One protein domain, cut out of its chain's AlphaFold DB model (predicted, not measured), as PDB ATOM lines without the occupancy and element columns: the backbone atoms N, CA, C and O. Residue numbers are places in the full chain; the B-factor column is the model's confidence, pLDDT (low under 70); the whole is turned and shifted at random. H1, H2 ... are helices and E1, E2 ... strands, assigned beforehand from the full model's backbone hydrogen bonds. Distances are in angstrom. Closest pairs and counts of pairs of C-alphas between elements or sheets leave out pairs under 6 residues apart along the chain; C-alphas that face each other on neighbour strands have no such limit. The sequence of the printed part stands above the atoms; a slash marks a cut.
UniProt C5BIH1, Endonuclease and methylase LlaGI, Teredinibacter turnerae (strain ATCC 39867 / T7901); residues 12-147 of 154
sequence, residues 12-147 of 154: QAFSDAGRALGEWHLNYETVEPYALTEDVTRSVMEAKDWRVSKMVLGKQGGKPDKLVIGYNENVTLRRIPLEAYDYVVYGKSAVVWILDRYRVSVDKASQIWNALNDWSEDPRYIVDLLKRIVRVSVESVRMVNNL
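AT A GLANCE: This is residues 12 to 147 of the 154 residues of the protein "Endonuclease and methylase LlaGI" of Teredinibacter turnerae (strain ATCC 39867 / T7901) (UniProt C5BIH1). One long helix, H5, forms the core of the model; H1 is side by side with its later part, running opposite ways, and a small, strongly twisted sheet of four strands sits beside its earlier part. The short helices H3 and H4 pack on H5, and residues 107 to 112 stick out as a free loop tip. The printed part has 136 residues with five named helices and four named strands, in the order H1 E1 H2 E2 E3 E4 H3 H4 H5; the sheet runs E1 E4 E3 E2, antiparallel throughout, and the class is mixed, helices and strands. The whole is compact, with a radius of gyration of the C-alphas of 16.2 A and spans of 48 by 38 by 30 A.

IN THESE COORDINATES: H1, residues 12 to 26, begins with C-alpha 12 at (8.961, 17.536, 28.088) and is 20.9 A long. E1 is residues 37 to 40, and H2 is residues 47 to 50. E2, residues 56 to 60, is 12.8 A long; E3, residues 63 to 70, is 14.3 A long and bends by 101 degrees at residue 67. E4 is residues 75 to 78, with C-alpha 75 at (30.890, 54.709, 22.125). H3 is residues 82 to 85; H4, residues 94 to 101, is 10.6 A long. H5, residues 125 to 145, is 29.8 A long and ends with C-alpha 145 at (14.153, 27.521, 16.451).

HOW THE PARTS SIT: H5 is the hub, touching three helices. Its residues 136 to 144 alone touch H1, closest at the C-alphas of Val 136 and Trp 24, 6.1 A apart, at a shallow tilt of 9 degrees, opposite ways. Its residues 134 to 141 alone touch H3, closest at the C-alphas of Ser 137 and Ala 84, 4.8 A apart. H4 and H5 form a helical hairpin at a shallow tilt of 32 degrees; residues 130 to 137 of H5 alone touch H4, with the C-alphas of Val 134 and Val 95 closest, 6.3 A apart. H5 only grazes the sheet with residues 127 to 131, and H4 only grazes it with residues 95 to 100. E2, E3 and E4 form a meander, each strand the antiparallel neighbour of the one before. N 58 and O 68 are 2.8 A apart between E2 and E3, N 77 and O 69 are 2.9 A apart between E4 and E3, and N 39 and O 76 are 2.9 A apart between E1 and E4, each within hydrogen-bond range. H2 is only just not on the sheet, with 4 pairs of C-alphas within 10 A. In H1, H4 and H5 every O i to N i+4 pair is within hydrogen-bond range; H2 and H3 are too short for such a pair.

THE WHOLE: The C-alphas of Gln 12 and Gln 111, the two farthest apart, are 51.1 A from each other. The printed part has no cut. H4 to H5 is a long link of 23 residues, in which residues 105 to 106 pair with 113 to 114, antiparallel, and residues 107 to 112 stand free. The mean pLDDT of the printed part is 95.4, and no printed residue is under 70.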
ATOM      1  N   GLN A  12       7.737  17.351  27.320       96.81
ATOM      2  CA  GLN A  12       8.961  17.536  28.088       96.81
ATOM      3  C   GLN A  12       9.913  18.517  27.392       96.81
ATOM      4  O   GLN A  12      10.405  19.437  28.047       96.81
ATOM      5  N   ALA A  13      10.084  18.412  26.068       96.75
ATOM      6  CA  ALA A  13      10.913  19.346  25.309       96.75
ATOM      7  C   ALA A  13      10.414  20.799  25.417       96.75
ATOM      8  O   ALA A  13      11.209  21.712  25.656       96.75
ATOM      9  N   PHE A  14       9.099  21.028  25.314       97.38
ATOM     10  CA  PHE A  14       8.520  22.362  25.513       97.38
ATOM     11  C   PHE A  14       8.681  22.858  26.957       97.38
ATOM     12  O   PHE A  14       8.951  24.041  27.170       97.38
ATOM     13  N   SER A  15       8.534  21.974  27.951       97.44
ATOM     14  CA  SER A  15       8.706  22.312  29.369       97.44
ATOM     15  C   SER A  15      10.139  22.752  29.677       97.44
ATOM     16  O   SER A  15      10.347  23.794  30.305       97.44
ATOM     17  N   ASP A  16      11.131  22.008  29.188       98.00
ATOM     18  CA  ASP A  16      12.542  22.304  29.427       98.00
ATOM     19  C   ASP A  16      12.997  23.559  28.675       98.00
ATOM     20  O   ASP A  16      13.672  24.414  29.258       98.00
ATOM     21  N   ALA A  17      12.555  23.738  27.426       97.88
ATOM     22  CA  ALA A  17      12.785  24.976  26.688       97.88
ATOM     23  C   ALA A  17      12.130  26.179  27.385       97.88
ATOM     24  O   ALA A  17      12.757  27.228  27.517       97.88
ATOM     25  N   GLY A  18      10.901  26.025  27.890       97.81
ATOM     26  CA  GLY A  18      10.206  27.053  28.662       97.81
ATOM     27  C   GLY A  18      10.946  27.432  29.946       97.81
ATOM     28  O   GLY A  18      11.095  28.620  30.233       97.81
ATOM     29  N   ARG A  19      11.473  26.446  30.685       98.44
ATOM     30  CA  ARG A  19      12.294  26.685  31.882       98.44
ATOM     31  C   ARG A  19      13.551  27.477  31.538       98.44
ATOM     32  O   ARG A  19      13.807  28.504  32.156       98.44
ATOM     33  N   ALA A  20      14.299  27.043  30.528       98.06
ATOM     34  CA  ALA A  20      15.530  27.720  30.140       98.06
ATOM     35  C   ALA A  20      15.272  29.124  29.549       98.06
ATOM     36  O   ALA A  20      16.028  30.047  29.838       98.06
ATOM     37  N   LEU A  21      14.172  29.339  28.814       98.19
ATOM     38  CA  LEU A  21      13.747  30.682  28.399       98.19
ATOM     39  C   LEU A  21      13.409  31.549  29.617       98.19
ATOM     40  O   LEU A  21      13.733  32.733  29.625       98.19
ATOM     41  N   GLY A  22      12.776  30.982  30.645       98.25
ATOM     42  CA  GLY A  22      12.528  31.664  31.914       98.25
ATOM     43  C   GLY A  22      13.820  32.156  32.564       98.25
ATOM     44  O   GLY A  22      13.915  33.333  32.902       98.25
ATOM     45  N   GLU A  23      14.836  31.296  32.652       98.00
ATOM     46  CA  GLU A  23      16.148  31.658  33.206       98.00
ATOM     47  C   GLU A  23      16.808  32.812  32.440       98.00
ATOM     48  O   GLU A  23      17.263  33.776  33.055       98.00
ATOM     49  N   TRP A  24      16.810  32.775  31.103       98.19
ATOM     50  CA  TRP A  24      17.364  33.868  30.295       98.19
ATOM     51  C   TRP A  24      16.632  35.196  30.510       98.19
ATOM     52  O   TRP A  24      17.273  36.240  30.630       98.19
ATOM     53  N   HIS A  25      15.296  35.176  30.567       98.00
ATOM     54  CA  HIS A  25      14.499  36.401  30.655       98.00
ATOM     55  C   HIS A  25      14.383  36.968  32.067       98.00
ATOM     56  O   HIS A  25      14.196  38.172  32.198       98.00
ATOM     57  N   LEU A  26      14.495  36.153  33.115       98.25
ATOM     58  CA  LEU A  26      14.535  36.647  34.494       98.25
ATOM     59  C   LEU A  26      15.897  37.262  34.832       98.25
ATOM     60  O   LEU A  26      15.962  38.225  35.588       98.25
ATOM     61  N   ASN A  27      16.969  36.752  34.224       98.06
ATOM     62  CA  ASN A  27      18.342  37.186  34.475       98.06
ATOM     63  C   ASN A  27      18.892  38.127  33.387       98.06
ATOM     64  O   ASN A  27      20.102  38.318  33.285       98.06
ATOM     65  N   TYR A  28      18.035  38.734  32.559       98.06
ATOM     66  CA  TYR A  28      18.454  39.510  31.380       98.06
ATOM     67  C   TYR A  28      19.433  40.661  31.685       98.06
ATOM     68  O   TYR A  28      20.182  41.086  30.808       98.06
ATOM     69  N   GLU A  29      19.446  41.158  32.923       97.44
ATOM     70  CA  GLU A  29      20.344  42.223  33.382       97.44
ATOM     71  C   GLU A  29      21.667  41.704  33.947       97.44
ATOM     72  O   GLU A  29      22.608  42.485  34.066       97.44
ATOM     73  N   THR A  30      21.757  40.418  34.294       97.06
ATOM     74  CA  THR A  30      22.895  39.815  35.007       97.06
ATOM     75  C   THR A  30      23.654  38.790  34.175       97.06
ATOM     76  O   THR A  30      24.780  38.448  34.531       97.06
ATOM     77  N   VAL A  31      23.093  38.327  33.052       97.75
ATOM     78  CA  VAL A  31      23.819  37.440  32.137       97.75
ATOM     79  C   VAL A  31      25.111  38.081  31.630       97.75
ATOM     80  O   VAL A  31      25.260  39.301  31.546       97.75
ATOM     81  N   GLU A  32      26.058  37.233  31.251       97.62
ATOM     82  CA  GLU A  32      27.290  37.651  30.591       97.62
ATOM     83  C   GLU A  32      26.969  38.435  29.298       97.62
ATOM     84  O   GLU A  32      26.223  37.922  28.456       97.62
ATOM     85  N   PRO A  33      27.505  39.654  29.099       98.06
ATOM     86  CA  PRO A  33      27.265  40.447  27.894       98.06
ATOM     87  C   PRO A  33      27.638  39.709  26.600       98.06
ATOM     88  O   PRO A  33      28.598  38.937  26.549       98.06
ATOM     89  N   TYR A  34      26.919  39.976  25.504       98.31
ATOM     90  CA  TYR A  34      27.361  39.511  24.190       98.31
ATOM     91  C   TYR A  34      28.680  40.192  23.797       98.31
ATOM     92  O   TYR A  34      28.841  41.402  23.976       98.31
ATOM     93  N   ALA A  35      29.608  39.422  23.221       97.31
ATOM     94  CA  ALA A  35      30.947  39.874  22.844       97.31
ATOM     95  C   ALA A  35      30.932  40.723  21.556       97.31
ATOM     96  O   ALA A  35      31.453  40.328  20.513       97.31
ATOM     97  N   LEU A  36      30.286  41.886  21.623       97.62
ATOM     98  CA  LEU A  36      30.284  42.884  20.556       97.62
ATOM     99  C   LEU A  36      31.618  43.630  20.499       97.62
ATOM    100  O   LEU A  36      32.314  43.774  21.504       97.62
ATOM    101  N   THR A  37      31.942  44.167  19.325       97.94
ATOM    102  CA  THR A  37      33.053  45.112  19.195       97.94
ATOM    103  C   THR A  37      32.607  46.464  19.748       97.94
ATOM    104  O   THR A  37      31.648  47.045  19.242       97.94
ATOM    105  N   GLU A  38      33.278  46.940  20.795       97.31
ATOM    106  CA  GLU A  38      33.052  48.247  21.420       97.31
ATOM    107  C   GLU A  38      34.161  49.205  20.979       97.31
ATOM    108  O   GLU A  38      35.294  49.110  21.449       97.31
ATOM    109  N   ASP A  39      33.832  50.116  20.067       97.00
ATOM    110  CA  ASP A  39      34.738  51.177  19.640       97.00
ATOM    111  C   ASP A  39      34.530  52.405  20.522       97.00
ATOM    112  O   ASP A  39      33.412  52.922  20.630       97.00
ATOM    113  N   VAL A  40      35.621  52.893  21.110       96.50
ATOM    114  CA  VAL A  40      35.644  54.092  21.952       96.50
ATOM    115  C   VAL A  40      36.498  55.190  21.329       96.50
ATOM    116  O   VAL A  40      37.505  54.917  20.675       96.50
ATOM    117  N   THR A  41      36.120  56.450  21.535       92.81
ATOM    118  CA  THR A  41      36.828  57.606  20.952       92.81
ATOM    119  C   THR A  41      38.126  57.975  21.670       92.81
ATOM    120  O   THR A  41      38.941  58.712  21.117       92.81
ATOM    121  N   ARG A  42      38.341  57.479  22.893       90.38
ATOM    122  CA  ARG A  42      39.508  57.784  23.732       90.38
ATOM    123  C   ARG A  42      39.994  56.536  24.463       90.38
ATOM    124  O   ARG A  42      39.204  55.667  24.809       90.38
ATOM    125  N   SER A  43      41.294  56.474  24.744       87.44
ATOM    126  CA  SER A  43      41.904  55.326  25.432       87.44
ATOM    127  C   SER A  43      41.521  55.221  26.912       87.44
ATOM    128  O   SER A  43      41.525  54.124  27.459       87.44
ATOM    129  N   VAL A  44      41.197  56.345  27.562       91.62
ATOM    130  CA  VAL A  44      40.777  56.395  28.970       91.62
ATOM    131  C   VAL A  44      39.389  57.015  29.038       91.62
ATOM    132  O   VAL A  44      39.223  58.188  28.714       91.62
ATOM    133  N   MET A  45      38.403  56.212  29.433       94.38
ATOM    134  CA  MET A  45      36.993  56.597  29.520       94.38
ATOM    135  C   MET A  45      36.626  56.991  30.957       94.38
ATOM    136  O   MET A  45      36.974  56.290  31.905       94.38
ATOM    137  N   GLU A  46      35.884  58.081  31.116       94.88
ATOM    138  CA  GLU A  46      35.298  58.551  32.375       94.88
ATOM    139  C   GLU A  46      33.819  58.128  32.491       94.88
ATOM    140  O   GLU A  46      33.179  57.794  31.496       94.88
ATOM    141  N   ALA A  47      33.229  58.203  33.693       93.62
ATOM    142  CA  ALA A  47      31.838  57.796  33.968       93.62
ATOM    143  C   ALA A  47      30.794  58.485  33.058       93.62
ATOM    144  O   ALA A  47      30.134  57.833  32.252       93.62
ATOM    145  N   LYS A  48      30.727  59.821  33.101       93.81
ATOM    146  CA  LYS A  48      31.064  60.598  31.908       93.81
ATOM    147  C   LYS A  48      30.515  60.129  30.561       93.81
ATOM    148  O   LYS A  48      29.438  60.486  30.083       93.81
ATOM    149  N   ASP A  49      31.389  59.363  29.939       95.50
ATOM    150  CA  ASP A  49      31.418  59.039  28.528       95.50
ATOM    151  C   ASP A  49      30.536  57.840  28.209       95.50
ATOM    152  O   ASP A  49      30.285  57.563  27.040       95.50
ATOM    153  N   TRP A  50      30.036  57.167  29.246       95.50
ATOM    154  CA  TRP A  50      29.074  56.079  29.165       95.50
ATOM    155  C   TRP A  50      27.629  56.557  29.308       95.50
ATOM    156  O   TRP A  50      26.713  55.754  29.173       95.50
ATOM    157  N   ARG A  51      27.374  57.851  29.536       95.06
ATOM    158  CA  ARG A  51      25.998  58.365  29.617       95.06
ATOM    159  C   ARG A  51      25.329  58.349  28.241       95.06
ATOM    160  O   ARG A  51      25.914  58.780  27.245       95.06
ATOM    161  N   VAL A  52      24.089  57.873  28.182       94.62
ATOM    162  CA  VAL A  52      23.275  57.852  26.964       94.62
ATOM    163  C   VAL A  52      22.469  59.143  26.830       94.62
ATOM    164  O   VAL A  52      21.877  59.627  27.793       94.62
ATOM    165  N   SER A  53      22.402  59.692  25.619       91.38
ATOM    166  CA  SER A  53      21.415  60.715  25.253       91.38
ATOM    167  C   SER A  53      20.285  60.073  24.451       91.38
ATOM    168  O   SER A  53      19.133  60.053  24.888       91.38
ATOM    169  N   LYS A  54      20.629  59.484  23.305       93.12
ATOM    170  CA  LYS A  54      19.748  58.700  22.443       93.12
ATOM    171  C   LYS A  54      20.588  57.768  21.576       93.12
ATOM    172  O   LYS A  54      21.404  58.240  20.790       93.12
ATOM    173  N   MET A  55      20.323  56.470  21.662       96.19
ATOM    174  CA  MET A  55      20.967  55.485  20.794       96.19
ATOM    175  C   MET A  55      20.330  55.486  19.402       96.19
ATOM    176  O   MET A  55      19.125  55.715  19.248       96.19
ATOM    177  N   VAL A  56      21.132  55.209  18.378       95.81
ATOM    178  CA  VAL A  56      20.674  55.143  16.987       95.81
ATOM    179  C   VAL A  56      21.327  53.982  16.250       95.81
ATOM    180  O   VAL A  56      22.475  53.631  16.508       95.81
ATOM    181  N   LEU A  57      20.603  53.397  15.296       96.62
ATOM    182  CA  LEU A  57      21.220  52.479  14.341       96.62
ATOM    183  C   LEU A  57      22.210  53.241  13.458       96.62
ATOM    184  O   LEU A  57      21.980  54.407  13.109       96.62
ATOM    185  N   GLY A  58      23.285  52.559  13.074       93.94
ATOM    186  CA  GLY A  58      24.215  53.045  12.068       93.94
ATOM    187  C   GLY A  58      23.511  53.301  10.736       93.94
ATOM    188  O   GLY A  58      22.340  52.966  10.534       93.94
ATOM    189  N   LYS A  59      24.227  53.915   9.797       93.00
ATOM    190  CA  LYS A  59      23.731  54.117   8.435       93.00
ATOM    191  C   LYS A  59      24.752  53.610   7.434       93.00
ATOM    192  O   LYS A  59      25.910  54.013   7.484       93.00
ATOM    193  N   GLN A  60      24.295  52.809   6.480       89.94
ATOM    194  CA  GLN A  60      25.083  52.361   5.339       89.94
ATOM    195  C   GLN A  60      24.307  52.682   4.059       89.94
ATOM    196  O   GLN A  60      23.160  52.271   3.892       89.94
ATOM    197  N   GLY A  61      24.894  53.496   3.173       86.81
ATOM    198  CA  GLY A  61      24.235  53.915   1.926       86.81
ATOM    199  C   GLY A  61      22.893  54.636   2.134       86.81
ATOM    200  O   GLY A  61      21.969  54.461   1.347       86.81
ATOM    201  N   GLY A  62      22.749  55.387   3.233       87.56
ATOM    202  CA  GLY A  62      21.513  56.102   3.583       87.56
ATOM    203  C   GLY A  62      20.416  55.243   4.229       87.56
ATOM    204  O   GLY A  62      19.404  55.793   4.661       87.56
ATOM    205  N   LYS A  63      20.614  53.926   4.355       90.12
ATOM    206  CA  LYS A  63      19.681  53.004   5.021       90.12
ATOM    207  C   LYS A  63      20.167  52.646   6.431       90.12
ATOM    208  O   LYS A  63      21.375  52.703   6.667       90.12
ATOM    209  N   PRO A  64      19.266  52.282   7.365       91.44
ATOM    210  CA  PRO A  64      19.661  51.787   8.680       91.44
ATOM    211  C   PRO A  64      20.549  50.542   8.569       91.44
ATOM    212  O   PRO A  64      20.162  49.561   7.936       91.44
ATOM    213  N   ASP A  65      21.714  50.590   9.203       95.75
ATOM    214  CA  ASP A  65      22.640  49.475   9.353       95.75
ATOM    215  C   ASP A  65      22.434  48.837  10.729       95.75
ATOM    216  O   ASP A  65      22.737  49.431  11.765       95.75
ATOM    217  N   LYS A  66      21.886  47.620  10.733       95.88
ATOM    218  CA  LYS A  66      21.600  46.851  11.950       95.88
ATOM    219  C   LYS A  66      22.853  46.241  12.587       95.88
ATOM    220  O   LYS A  66      22.775  45.788  13.726       95.88
ATOM    221  N   LEU A  67      23.991  46.240  11.890       97.56
ATOM    222  CA  LEU A  67      25.259  45.719  12.402       97.56
ATOM    223  C   LEU A  67      25.985  46.718  13.304       97.56
ATOM    224  O   LEU A  67      26.995  46.353  13.912       97.56
ATOM    225  N   VAL A  68      25.501  47.961  13.377       97.88
ATOM    226  CA  VAL A  68      26.125  49.051  14.127       97.88
ATOM    227  C   VAL A  68      25.076  49.792  14.949       97.88
ATOM    228  O   VAL A  68      24.032  50.191  14.436       97.88
ATOM    229  N   ILE A  69      25.376  50.027  16.222       98.38
ATOM    230  CA  ILE A  69      24.593  50.887  17.109       98.38
ATOM    231  C   ILE A  69      25.508  52.007  17.597       98.38
ATOM    232  O   ILE A  69      26.496  51.761  18.290       98.38
ATOM    233  N   GLY A  70      25.168  53.247  17.249       97.62
ATOM    234  CA  GLY A  70      25.739  54.426  17.887       97.62
ATOM    235  C   GLY A  70      25.108  54.580  19.264       97.62
ATOM    236  O   GLY A  70      23.920  54.901  19.361       97.62
ATOM    237  N   TYR A  71      25.879  54.307  20.315       96.94
ATOM    238  CA  TYR A  71      25.403  54.393  21.692       96.94
ATOM    239  C   TYR A  71      25.353  55.857  22.150       96.94
ATOM    240  O   TYR A  71      24.323  56.334  22.629       96.94
ATOM    241  N   ASN A  72      26.451  56.582  21.934       95.62
ATOM    242  CA  ASN A  72      26.566  58.029  22.096       95.62
ATOM    243  C   ASN A  72      27.747  58.549  21.244       95.62
ATOM    244  O   ASN A  72      28.247  57.838  20.375       95.62
ATOM    245  N   GLU A  73      28.200  59.782  21.480       95.12
ATOM    246  CA  GLU A  73      29.329  60.386  20.750       95.12
ATOM    247  C   GLU A  73      30.682  59.709  21.026       95.12
ATOM    248  O   GLU A  73      31.609  59.856  20.233       95.12
ATOM    249  N   ASN A  74      30.807  58.969  22.131       96.62
ATOM    250  CA  ASN A  74      32.059  58.352  22.563       96.62
ATOM    251  C   ASN A  74      32.129  56.846  22.304       96.62
ATOM    252  O   ASN A  74      33.230  56.306  22.271       96.62
ATOM    253  N   VAL A  75      30.986  56.172  22.161       97.56
ATOM    254  CA  VAL A  75      30.890  54.709  22.125       97.56
ATOM    255  C   VAL A  75      30.041  54.262  20.942       97.56
ATOM    256  O   VAL A  75      28.906  54.708  20.748       97.56
ATOM    257  N   THR A  76      30.575  53.323  20.166       98.12
ATOM    258  CA  THR A  76      29.866  52.641  19.080       98.12
ATOM    259  C   THR A  76      29.991  51.135  19.255       98.12
ATOM    260  O   THR A  76      31.089  50.608  19.402       98.12
ATOM    261  N   LEU A  77      28.865  50.426  19.203       98.44
ATOM    262  CA  LEU A  77      28.843  48.966  19.199       98.44
ATOM    263  C   LEU A  77      28.731  48.461  17.762       98.44
ATOM    264  O   LEU A  77      27.897  48.939  16.991       98.44
ATOM    265  N   ARG A  78      29.555  47.480  17.399       98.19
ATOM    266  CA  ARG A  78      29.578  46.870  16.066       98.19
ATOM    267  C   ARG A  78      29.441  45.359  16.133       98.19
ATOM    268  O   ARG A  78      29.657  44.735  17.171       98.19
ATOM    269  N   ARG A  79      29.157  44.786  14.961       96.69
ATOM    270  CA  ARG A  79      28.982  43.347  14.736       96.69
ATOM    271  C   ARG A  79      27.810  42.780  15.538       96.69
ATOM    272  O   ARG A  79      27.893  41.660  16.031       96.69
ATOM    273  N   ILE A  80      26.723  43.546  15.651       98.25
ATOM    274  CA  ILE A  80      25.478  43.030  16.225       98.25
ATOM    275  C   ILE A  80      24.959  41.903  15.312       98.25
ATOM    276  O   ILE A  80      24.761  42.156  14.120       98.25
ATOM    277  N   PRO A  81      24.738  40.678  15.825       98.06
ATOM    278  CA  PRO A  81      24.147  39.593  15.046       98.06
ATOM    279  C   PRO A  81      22.764  39.990  14.529       98.06
ATOM    280  O   PRO A  81      21.927  40.467  15.295       98.06
ATOM    281  N   LEU A  82      22.499  39.785  13.235       97.38
ATOM    282  CA  LEU A  82      21.208  40.161  12.645       97.38
ATOM    283  C   LEU A  82      20.037  39.378  13.255       97.38
ATOM    284  O   LEU A  82      18.966  39.949  13.439       97.38
ATOM    285  N   GLU A  83      20.275  38.126  13.648       97.38
ATOM    286  CA  GLU A  83      19.293  37.268  14.326       97.38
ATOM    287  C   GLU A  83      18.824  37.841  15.676       97.38
ATOM    288  O   GLU A  83      17.705  37.584  16.108       97.38
ATOM    289  N   ALA A  84      19.616  38.707  16.327       98.19
ATOM    290  CA  ALA A  84      19.206  39.354  17.575       98.19
ATOM    291  C   ALA A  84      17.961  40.249  17.398       98.19
ATOM    292  O   ALA A  84      17.260  40.556  18.367       98.19
ATOM    293  N   TYR A  85      17.683  40.679  16.163       98.06
ATOM    294  CA  TYR A  85      16.506  41.474  15.824       98.06
ATOM    295  C   TYR A  85      15.253  40.626  15.559       98.06
ATOM    296  O   TYR A  85      14.163  41.198  15.505       98.06
ATOM    297  N   ASP A  86      15.386  39.305  15.428       98.19
ATOM    298  CA  ASP A  86      14.260  38.394  15.185       98.19
ATOM    299  C   ASP A  86      13.505  38.067  16.481       98.19
ATOM    300  O   ASP A  86      12.323  37.720  16.454       98.19
ATOM    301  N   TYR A  87      14.140  38.273  17.642       98.06
ATOM    302  CA  TYR A  87      13.465  38.203  18.934       98.06
ATOM    303  C   TYR A  87      12.569  39.434  19.157       98.06
ATOM    304  O   TYR A  87      13.014  40.489  19.628       98.06
ATOM    305  N   VAL A  88      11.293  39.304  18.785       97.75
ATOM    306  CA  VAL A  88      10.287  40.376  18.806       97.75
ATOM    307  C   VAL A  88       9.329  40.227  19.986       97.75
ATOM    308  O   VAL A  88       8.648  39.217  20.138       97.75
ATOM    309  N   VAL A  89       9.195  41.298  20.769       94.75
ATOM    310  CA  VAL A  89       8.242  41.414  21.879       94.75
ATOM    311  C   VAL A  89       7.374  42.644  21.629       94.75
ATOM    312  O   VAL A  89       7.888  43.729  21.376       94.75
ATOM    313  N   TYR A  90       6.047  42.506  21.659       93.94
ATOM    314  CA  TYR A  90       5.112  43.625  21.440       93.94
ATOM    315  C   TYR A  90       5.397  44.437  20.149       93.94
ATOM    316  O   TYR A  90       5.406  45.667  20.139       93.94
ATOM    317  N   GLY A  91       5.681  43.739  19.043       94.56
ATOM    318  CA  GLY A  91       5.840  44.344  17.713       94.56
ATOM    319  C   GLY A  91       7.181  45.037  17.438       94.56
ATOM    320  O   GLY A  91       7.353  45.600  16.359       94.56
ATOM    321  N   LYS A  92       8.144  44.995  18.370       96.81
ATOM    322  CA  LYS A  92       9.525  45.460  18.153       96.81
ATOM    323  C   LYS A  92      10.531  44.437  18.663       96.81
ATOM    324  O   LYS A  92      10.253  43.716  19.617       96.81
ATOM    325  N   SER A  93      11.713  44.395  18.049       97.94
ATOM    326  CA  SER A  93      12.810  43.580  18.585       97.94
ATOM    327  C   SER A  93      13.215  44.057  19.983       97.94
ATOM    328  O   SER A  93      13.162  45.262  20.254       97.94
ATOM    329  N   ALA A  94      13.652  43.144  20.852       97.81
ATOM    330  CA  ALA A  94      14.125  43.501  22.193       97.81
ATOM    331  C   ALA A  94      15.283  44.516  22.155       97.81
ATOM    332  O   ALA A  94      15.308  45.461  22.939       97.81
ATOM    333  N   VAL A  95      16.181  44.403  21.170       97.94
ATOM    334  CA  VAL A  95      17.258  45.380  20.937       97.94
ATOM    335  C   VAL A  95      16.685  46.774  20.655       97.94
ATOM    336  O   VAL A  95      17.086  47.755  21.277       97.94
ATOM    337  N   VAL A  96      15.697  46.880  19.760       96.81
ATOM    338  CA  VAL A  96      15.058  48.169  19.433       96.81
ATOM    339  C   VAL A  96      14.290  48.746  20.625       96.81
ATOM    340  O   VAL A  96      14.256  49.965  20.781       96.81
ATOM    341  N   TRP A  97      13.727  47.911  21.506       96.88
ATOM    342  CA  TRP A  97      13.141  48.401  22.758       96.88
ATOM    343  C   TRP A  97      14.150  49.152  23.618       96.88
ATOM    344  O   TRP A  97      13.805  50.211  24.140       96.88
ATOM    345  N   ILE A  98      15.382  48.649  23.732       96.44
ATOM    346  CA  ILE A  98      16.433  49.340  24.484       96.44
ATOM    347  C   ILE A  98      16.749  50.691  23.841       96.44
ATOM    348  O   ILE A  98      16.711  51.703  24.534       96.44
ATOM    349  N   LEU A  99      16.949  50.739  22.521       95.56
ATOM    350  CA  LEU A  99      17.216  51.989  21.793       95.56
ATOM    351  C   LEU A  99      16.106  53.039  21.986       95.56
ATOM    352  O   LEU A  99      16.383  54.230  22.130       95.56
ATOM    353  N   ASP A 100      14.846  52.601  21.989       92.94
ATOM    354  CA  ASP A 100      13.692  53.490  22.114       92.94
ATOM    355  C   ASP A 100      13.457  53.978  23.548       92.94
ATOM    356  O   ASP A 100      13.024  55.120  23.745       92.94
ATOM    357  N   ARG A 101      13.685  53.107  24.539       92.50
ATOM    358  CA  ARG A 101      13.383  53.373  25.950       92.50
ATOM    359  C   ARG A 101      14.539  54.044  26.672       92.50
ATOM    360  O   ARG A 101      14.280  55.005  27.385       92.50
ATOM    361  N   TYR A 102      15.775  53.593  26.463       93.00
ATOM    362  CA  TYR A 102      16.975  54.103  27.134       93.00
ATOM    363  C   TYR A 102      17.488  55.374  26.463       93.00
ATOM    364  O   TYR A 102      18.514  55.402  25.786       93.00
ATOM    365  N   ARG A 103      16.724  56.449  26.652       91.19
ATOM    366  CA  ARG A 103      17.035  57.796  26.174       91.19
ATOM    367  C   ARG A 103      16.663  58.832  27.221       91.19
ATOM    368  O   ARG A 103      15.688  58.664  27.951       91.19
ATOM    369  N   VAL A 104      17.367  59.954  27.219       90.19
ATOM    370  CA  VAL A 104      16.962  61.116  28.012       90.19
ATOM    371  C   VAL A 104      15.768  61.776  27.329       90.19
ATOM    372  O   VAL A 104      15.800  62.071  26.132       90.19
ATOM    373  N   SER A 105      14.684  61.987  28.074       87.81
ATOM    374  CA  SER A 105      13.498  62.678  27.560       87.81
ATOM    375  C   SER A 105      12.777  63.455  28.655       87.81
ATOM    376  O   SER A 105      12.913  63.147  29.835       87.81
ATOM    377  N   VAL A 106      12.028  64.478  28.254       90.38
ATOM    378  CA  VAL A 106      11.145  65.250  29.133       90.38
ATOM    379  C   VAL A 106       9.727  65.053  28.624       90.38
ATOM    380  O   VAL A 106       9.464  65.259  27.433       90.38
ATOM    381  N   ASP A 107       8.825  64.617  29.499       90.00
ATOM    382  CA  ASP A 107       7.415  64.530  29.145       90.00
ATOM    383  C   ASP A 107       6.832  65.937  28.970       90.00
ATOM    384  O   ASP A 107       6.980  66.800  29.829       90.00
ATOM    385  N   LYS A 108       6.165  66.191  27.842       90.19
ATOM    386  CA  LYS A 108       5.715  67.549  27.503       90.19
ATOM    387  C   LYS A 108       4.569  68.037  28.384       90.19
ATOM    388  O   LYS A 108       4.458  69.239  28.598       90.19
ATOM    389  N   ALA A 109       3.706  67.136  28.848       93.12
ATOM    390  CA  ALA A 109       2.533  67.518  29.623       93.12
ATOM    391  C   ALA A 109       2.901  67.786  31.087       93.12
ATOM    392  O   ALA A 109       2.526  68.813  31.643       93.12
ATOM    393  N   SER A 110       3.660  66.875  31.689       93.94
ATOM    394  CA  SER A 110       4.044  66.931  33.100       93.94
ATOM    395  C   SER A 110       5.361  67.663  33.359       93.94
ATOM    396  O   SER A 110       5.638  68.004  34.503       93.94
ATOM    397  N   GLN A 111       6.180  67.893  32.324       92.62
ATOM    398  CA  GLN A 111       7.560  68.393  32.435       92.62
ATOM    399  C   GLN A 111       8.473  67.496  33.288       92.62
ATOM    400  O   GLN A 111       9.572  67.902  33.665       92.62
ATOM    401  N   ILE A 112       8.052  66.257  33.568       88.88
ATOM    402  CA  ILE A 112       8.852  65.301  34.327       88.88
ATOM    403  C   ILE A 112      10.008  64.824  33.450       88.88
ATOM    404  O   ILE A 112       9.825  64.336  32.328       88.88
ATOM    405  N   TRP A 113      11.215  64.982  33.984       87.94
ATOM    406  CA  TRP A 113      12.445  64.537  33.355       87.94
ATOM    407  C   TRP A 113      12.669  63.047  33.616       87.94
ATOM    408  O   TRP A 113      12.670  62.597  34.759       87.94
ATOM    409  N   ASN A 114      12.861  62.279  32.544       85.50
ATOM    410  CA  ASN A 114      13.209  60.868  32.618       85.50
ATOM    411  C   ASN A 114      14.729  60.703  32.472       85.50
ATOM    412  O   ASN A 114      15.274  60.747  31.361       85.50
ATOM    413  N   ALA A 115      15.396  60.538  33.613       80.19
ATOM    414  CA  ALA A 115      16.845  60.480  33.744       80.19
ATOM    415  C   ALA A 115      17.357  59.036  33.867       80.19
ATOM    416  O   ALA A 115      17.897  58.633  34.889       80.19
ATOM    417  N   LEU A 116      17.208  58.232  32.810       85.88
ATOM    418  CA  LEU A 116      17.585  56.806  32.837       85.88
ATOM    419  C   LEU A 116      19.058  56.527  33.160       85.88
ATOM    420  O   LEU A 116      19.377  55.448  33.642       85.88
ATOM    421  N   ASN A 117      19.948  57.491  32.923       89.81
ATOM    422  CA  ASN A 117      21.353  57.377  33.323       89.81
ATOM    423  C   ASN A 117      21.557  57.339  34.843       89.81
ATOM    424  O   ASN A 117      22.641  56.977  35.279       89.81
ATOM    425  N   ASP A 118      20.551  57.737  35.620       89.56
ATOM    426  CA  ASP A 118      20.621  57.816  37.079       89.56
ATOM    427  C   ASP A 118      19.948  56.589  37.731       89.56
ATOM    428  O   ASP A 118      19.770  56.532  38.942       89.56
ATOM    429  N   TRP A 119      19.560  55.590  36.924       90.88
ATOM    430  CA  TRP A 119      18.996  54.326  37.405       90.88
ATOM    431  C   TRP A 119      20.024  53.445  38.129       90.88
ATOM    432  O   TRP A 119      19.661  52.674  39.014       90.88
ATOM    433  N   SER A 120      21.298  53.541  37.749       93.50
ATOM    434  CA  SER A 120      22.389  52.751  38.317       93.50
ATOM    435  C   SER A 120      23.607  53.631  38.567       93.50
ATOM    436  O   SER A 120      23.920  54.504  37.759       93.50
ATOM    437  N   GLU A 121      24.321  53.351  39.656       93.31
ATOM    438  CA  GLU A 121      25.617  53.968  39.965       93.31
ATOM    439  C   GLU A 121      26.745  53.431  39.065       93.31
ATOM    440  O   GLU A 121      27.788  54.068  38.940       93.31
ATOM    441  N   ASP A 122      26.552  52.267  38.428       95.75
ATOM    442  CA  ASP A 122      27.495  51.729  37.443       95.75
ATOM    443  C   ASP A 122      27.366  52.500  36.118       95.75
ATOM    444  O   ASP A 122      26.361  52.340  35.413       95.75
ATOM    445  N   PRO A 123      28.390  53.277  35.706       94.69
ATOM    446  CA  PRO A 123      28.334  54.052  34.472       94.69
ATOM    447  C   PRO A 123      28.133  53.181  33.229       94.69
ATOM    448  O   PRO A 123      27.582  53.649  32.234       94.69
ATOM    449  N   ARG A 124      28.569  51.917  33.268       95.38
ATOM    450  CA  ARG A 124      28.476  50.988  32.139       95.38
ATOM    451  C   ARG A 124      27.158  50.224  32.078       95.38
ATOM    452  O   ARG A 124      26.918  49.525  31.092       95.38
ATOM    453  N   TYR A 125      26.283  50.383  33.069       96.88
ATOM    454  CA  TYR A 125      25.056  49.599  33.194       96.88
ATOM    455  C   TYR A 125      24.249  49.545  31.889       96.88
ATOM    456  O   TYR A 125      23.899  48.461  31.434       96.88
ATOM    457  N   ILE A 126      24.004  50.687  31.236       96.88
ATOM    458  CA  ILE A 126      23.147  50.742  30.040       96.88
ATOM    459  C   ILE A 126      23.835  50.118  28.813       96.88
ATOM    460  O   ILE A 126      23.188  49.399  28.047       96.88
ATOM    461  N   VAL A 127      25.136  50.367  28.604       97.50
ATOM    462  CA  VAL A 127      25.864  49.787  27.459       97.50
ATOM    463  C   VAL A 127      25.984  48.271  27.600       97.50
ATOM    464  O   VAL A 127      25.788  47.538  26.628       97.50
ATOM    465  N   ASP A 128      26.238  47.784  28.814       98.00
ATOM    466  CA  ASP A 128      26.357  46.356  29.063       98.00
ATOM    467  C   ASP A 128      24.973  45.690  29.091       98.00
ATOM    468  O   ASP A 128      24.831  44.601  28.540       98.00
ATOM    469  N   LEU A 129      23.916  46.368  29.557       98.06
ATOM    470  CA  LEU A 129      22.529  45.916  29.395       98.06
ATOM    471  C   LEU A 129      22.170  45.708  27.919       98.06
ATOM    472  O   LEU A 129      21.610  44.673  27.567       98.06
ATOM    473  N   LEU A 130      22.520  46.646  27.034       98.31
ATOM    474  CA  LEU A 130      22.277  46.483  25.599       98.31
ATOM    475  C   LEU A 130      22.975  45.227  25.050       98.31
ATOM    476  O   LEU A 130      22.357  44.444  24.326       98.31
ATOM    477  N   LYS A 131      24.235  44.986  25.426       98.62
ATOM    478  CA  LYS A 131      24.965  43.765  25.040       98.62
ATOM    479  C   LYS A 131      24.334  42.499  25.622       98.62
ATOM    480  O   LYS A 131      24.312  41.471  24.947       98.62
ATOM    481  N   ARG A 132      23.832  42.543  26.856       98.69
ATOM    482  CA  ARG A 132      23.122  41.419  27.486       98.69
ATOM    483  C   ARG A 132      21.820  41.112  26.761       98.69
ATOM    484  O   ARG A 132      21.577  39.958  26.433       98.69
ATOM    485  N   ILE A 133      21.047  42.134  26.396       98.56
ATOM    486  CA  ILE A 133      19.831  41.977  25.591       98.56
ATOM    487  C   ILE A 133      20.140  41.381  24.218       98.56
ATOM    488  O   ILE A 133      19.401  40.512  23.767       98.56
ATOM    489  N   VAL A 134      21.246  41.766  23.574       98.69
ATOM    490  CA  VAL A 134      21.685  41.103  22.333       98.69
ATOM    491  C   VAL A 134      21.918  39.608  22.562       98.69
ATOM    492  O   VAL A 134      21.462  38.803  21.752       98.69
ATOM    493  N   ARG A 135      22.558  39.210  23.672       98.62
ATOM    494  CA  ARG A 135      22.725  37.788  24.007       98.62
ATOM    495  C   ARG A 135      21.392  37.093  24.256       98.62
ATOM    496  O   ARG A 135      21.155  36.057  23.648       98.62
ATOM    497  N   VAL A 136      20.535  37.662  25.102       98.69
ATOM    498  CA  VAL A 136      19.208  37.104  25.402       98.69
ATOM    499  C   VAL A 136      18.413  36.909  24.114       98.69
ATOM    500  O   VAL A 136      17.854  35.840  23.910       98.69
ATOM    501  N   SER A 137      18.423  37.882  23.199       98.56
ATOM    502  CA  SER A 137      17.760  37.754  21.899       98.56
ATOM    503  C   SER A 137      18.279  36.572  21.078       98.56
ATOM    504  O   SER A 137      17.479  35.783  20.582       98.56
ATOM    505  N   VAL A 138      19.602  36.453  20.921       98.56
ATOM    506  CA  VAL A 138      20.231  35.375  20.137       98.56
ATOM    507  C   VAL A 138      19.902  34.007  20.735       98.56
ATOM    508  O   VAL A 138      19.481  33.098  20.021       98.56
ATOM    509  N   GLU A 139      20.044  33.866  22.052       98.38
ATOM    510  CA  GLU A 139      19.784  32.605  22.746       98.38
ATOM    511  C   GLU A 139      18.296  32.238  22.699       98.38
ATOM    512  O   GLU A 139      17.960  31.089  22.412       98.38
ATOM    513  N   SER A 140      17.398  33.212  22.862       98.38
ATOM    514  CA  SER A 140      15.954  33.004  22.724       98.38
ATOM    515  C   SER A 140      15.567  32.553  21.318       98.38
ATOM    516  O   SER A 140      14.808  31.594  21.179       98.38
ATOM    517  N   VAL A 141      16.111  33.179  20.267       98.31
ATOM    518  CA  VAL A 141      15.880  32.752  18.874       98.31
ATOM    519  C   VAL A 141      16.404  31.338  18.651       98.31
ATOM    520  O   VAL A 141      15.678  30.501  18.117       98.31
ATOM    521  N   ARG A 142      17.622  31.030  19.119       98.06
ATOM    522  CA  ARG A 142      18.196  29.682  19.012       98.06
ATOM    523  C   ARG A 142      17.299  28.636  19.670       98.06
ATOM    524  O   ARG A 142      17.068  27.580  19.094       98.06
ATOM    525  N   MET A 143      16.803  28.916  20.872       97.69
ATOM    526  CA  MET A 143      15.949  27.990  21.615       97.69
ATOM    527  C   MET A 143      14.596  27.778  20.942       97.69
ATOM    528  O   MET A 143      14.168  26.637  20.808       97.69
ATOM    529  N   VAL A 144      13.952  28.853  20.482       96.94
ATOM    530  CA  VAL A 144      12.667  28.767  19.776       96.94
ATOM    531  C   VAL A 144      12.811  27.996  18.463       96.94
ATOM    532  O   VAL A 144      11.981  27.140  18.174       96.94
ATOM    533  N   ASN A 145      13.887  28.230  17.707       96.81
ATOM    534  CA  ASN A 145      14.153  27.521  16.451       96.81
ATOM    535  C   ASN A 145      14.447  26.023  16.644       96.81
ATOM    536  O   ASN A 145      14.307  25.255  15.696       96.81
ATOM    537  N   ASN A 146      14.845  25.613  17.851       97.06
ATOM    538  CA  ASN A 146      15.128  24.221  18.199       97.06
ATOM    539  C   ASN A 146      13.940  23.505  18.863       97.06
ATOM    540  O   ASN A 146      14.084  22.346  19.256       97.06
ATOM    541  N   LEU A 147      12.788  24.166  19.023       97.31
ATOM    542  CA  LEU A 147      11.586  23.503  19.526       97.31
ATOM    543  C   LEU A 147      11.124  22.414  18.544       97.31
ATOM    544  O   LEU A 147      11.196  22.616  17.327       97.31
TER     545      LEU A 147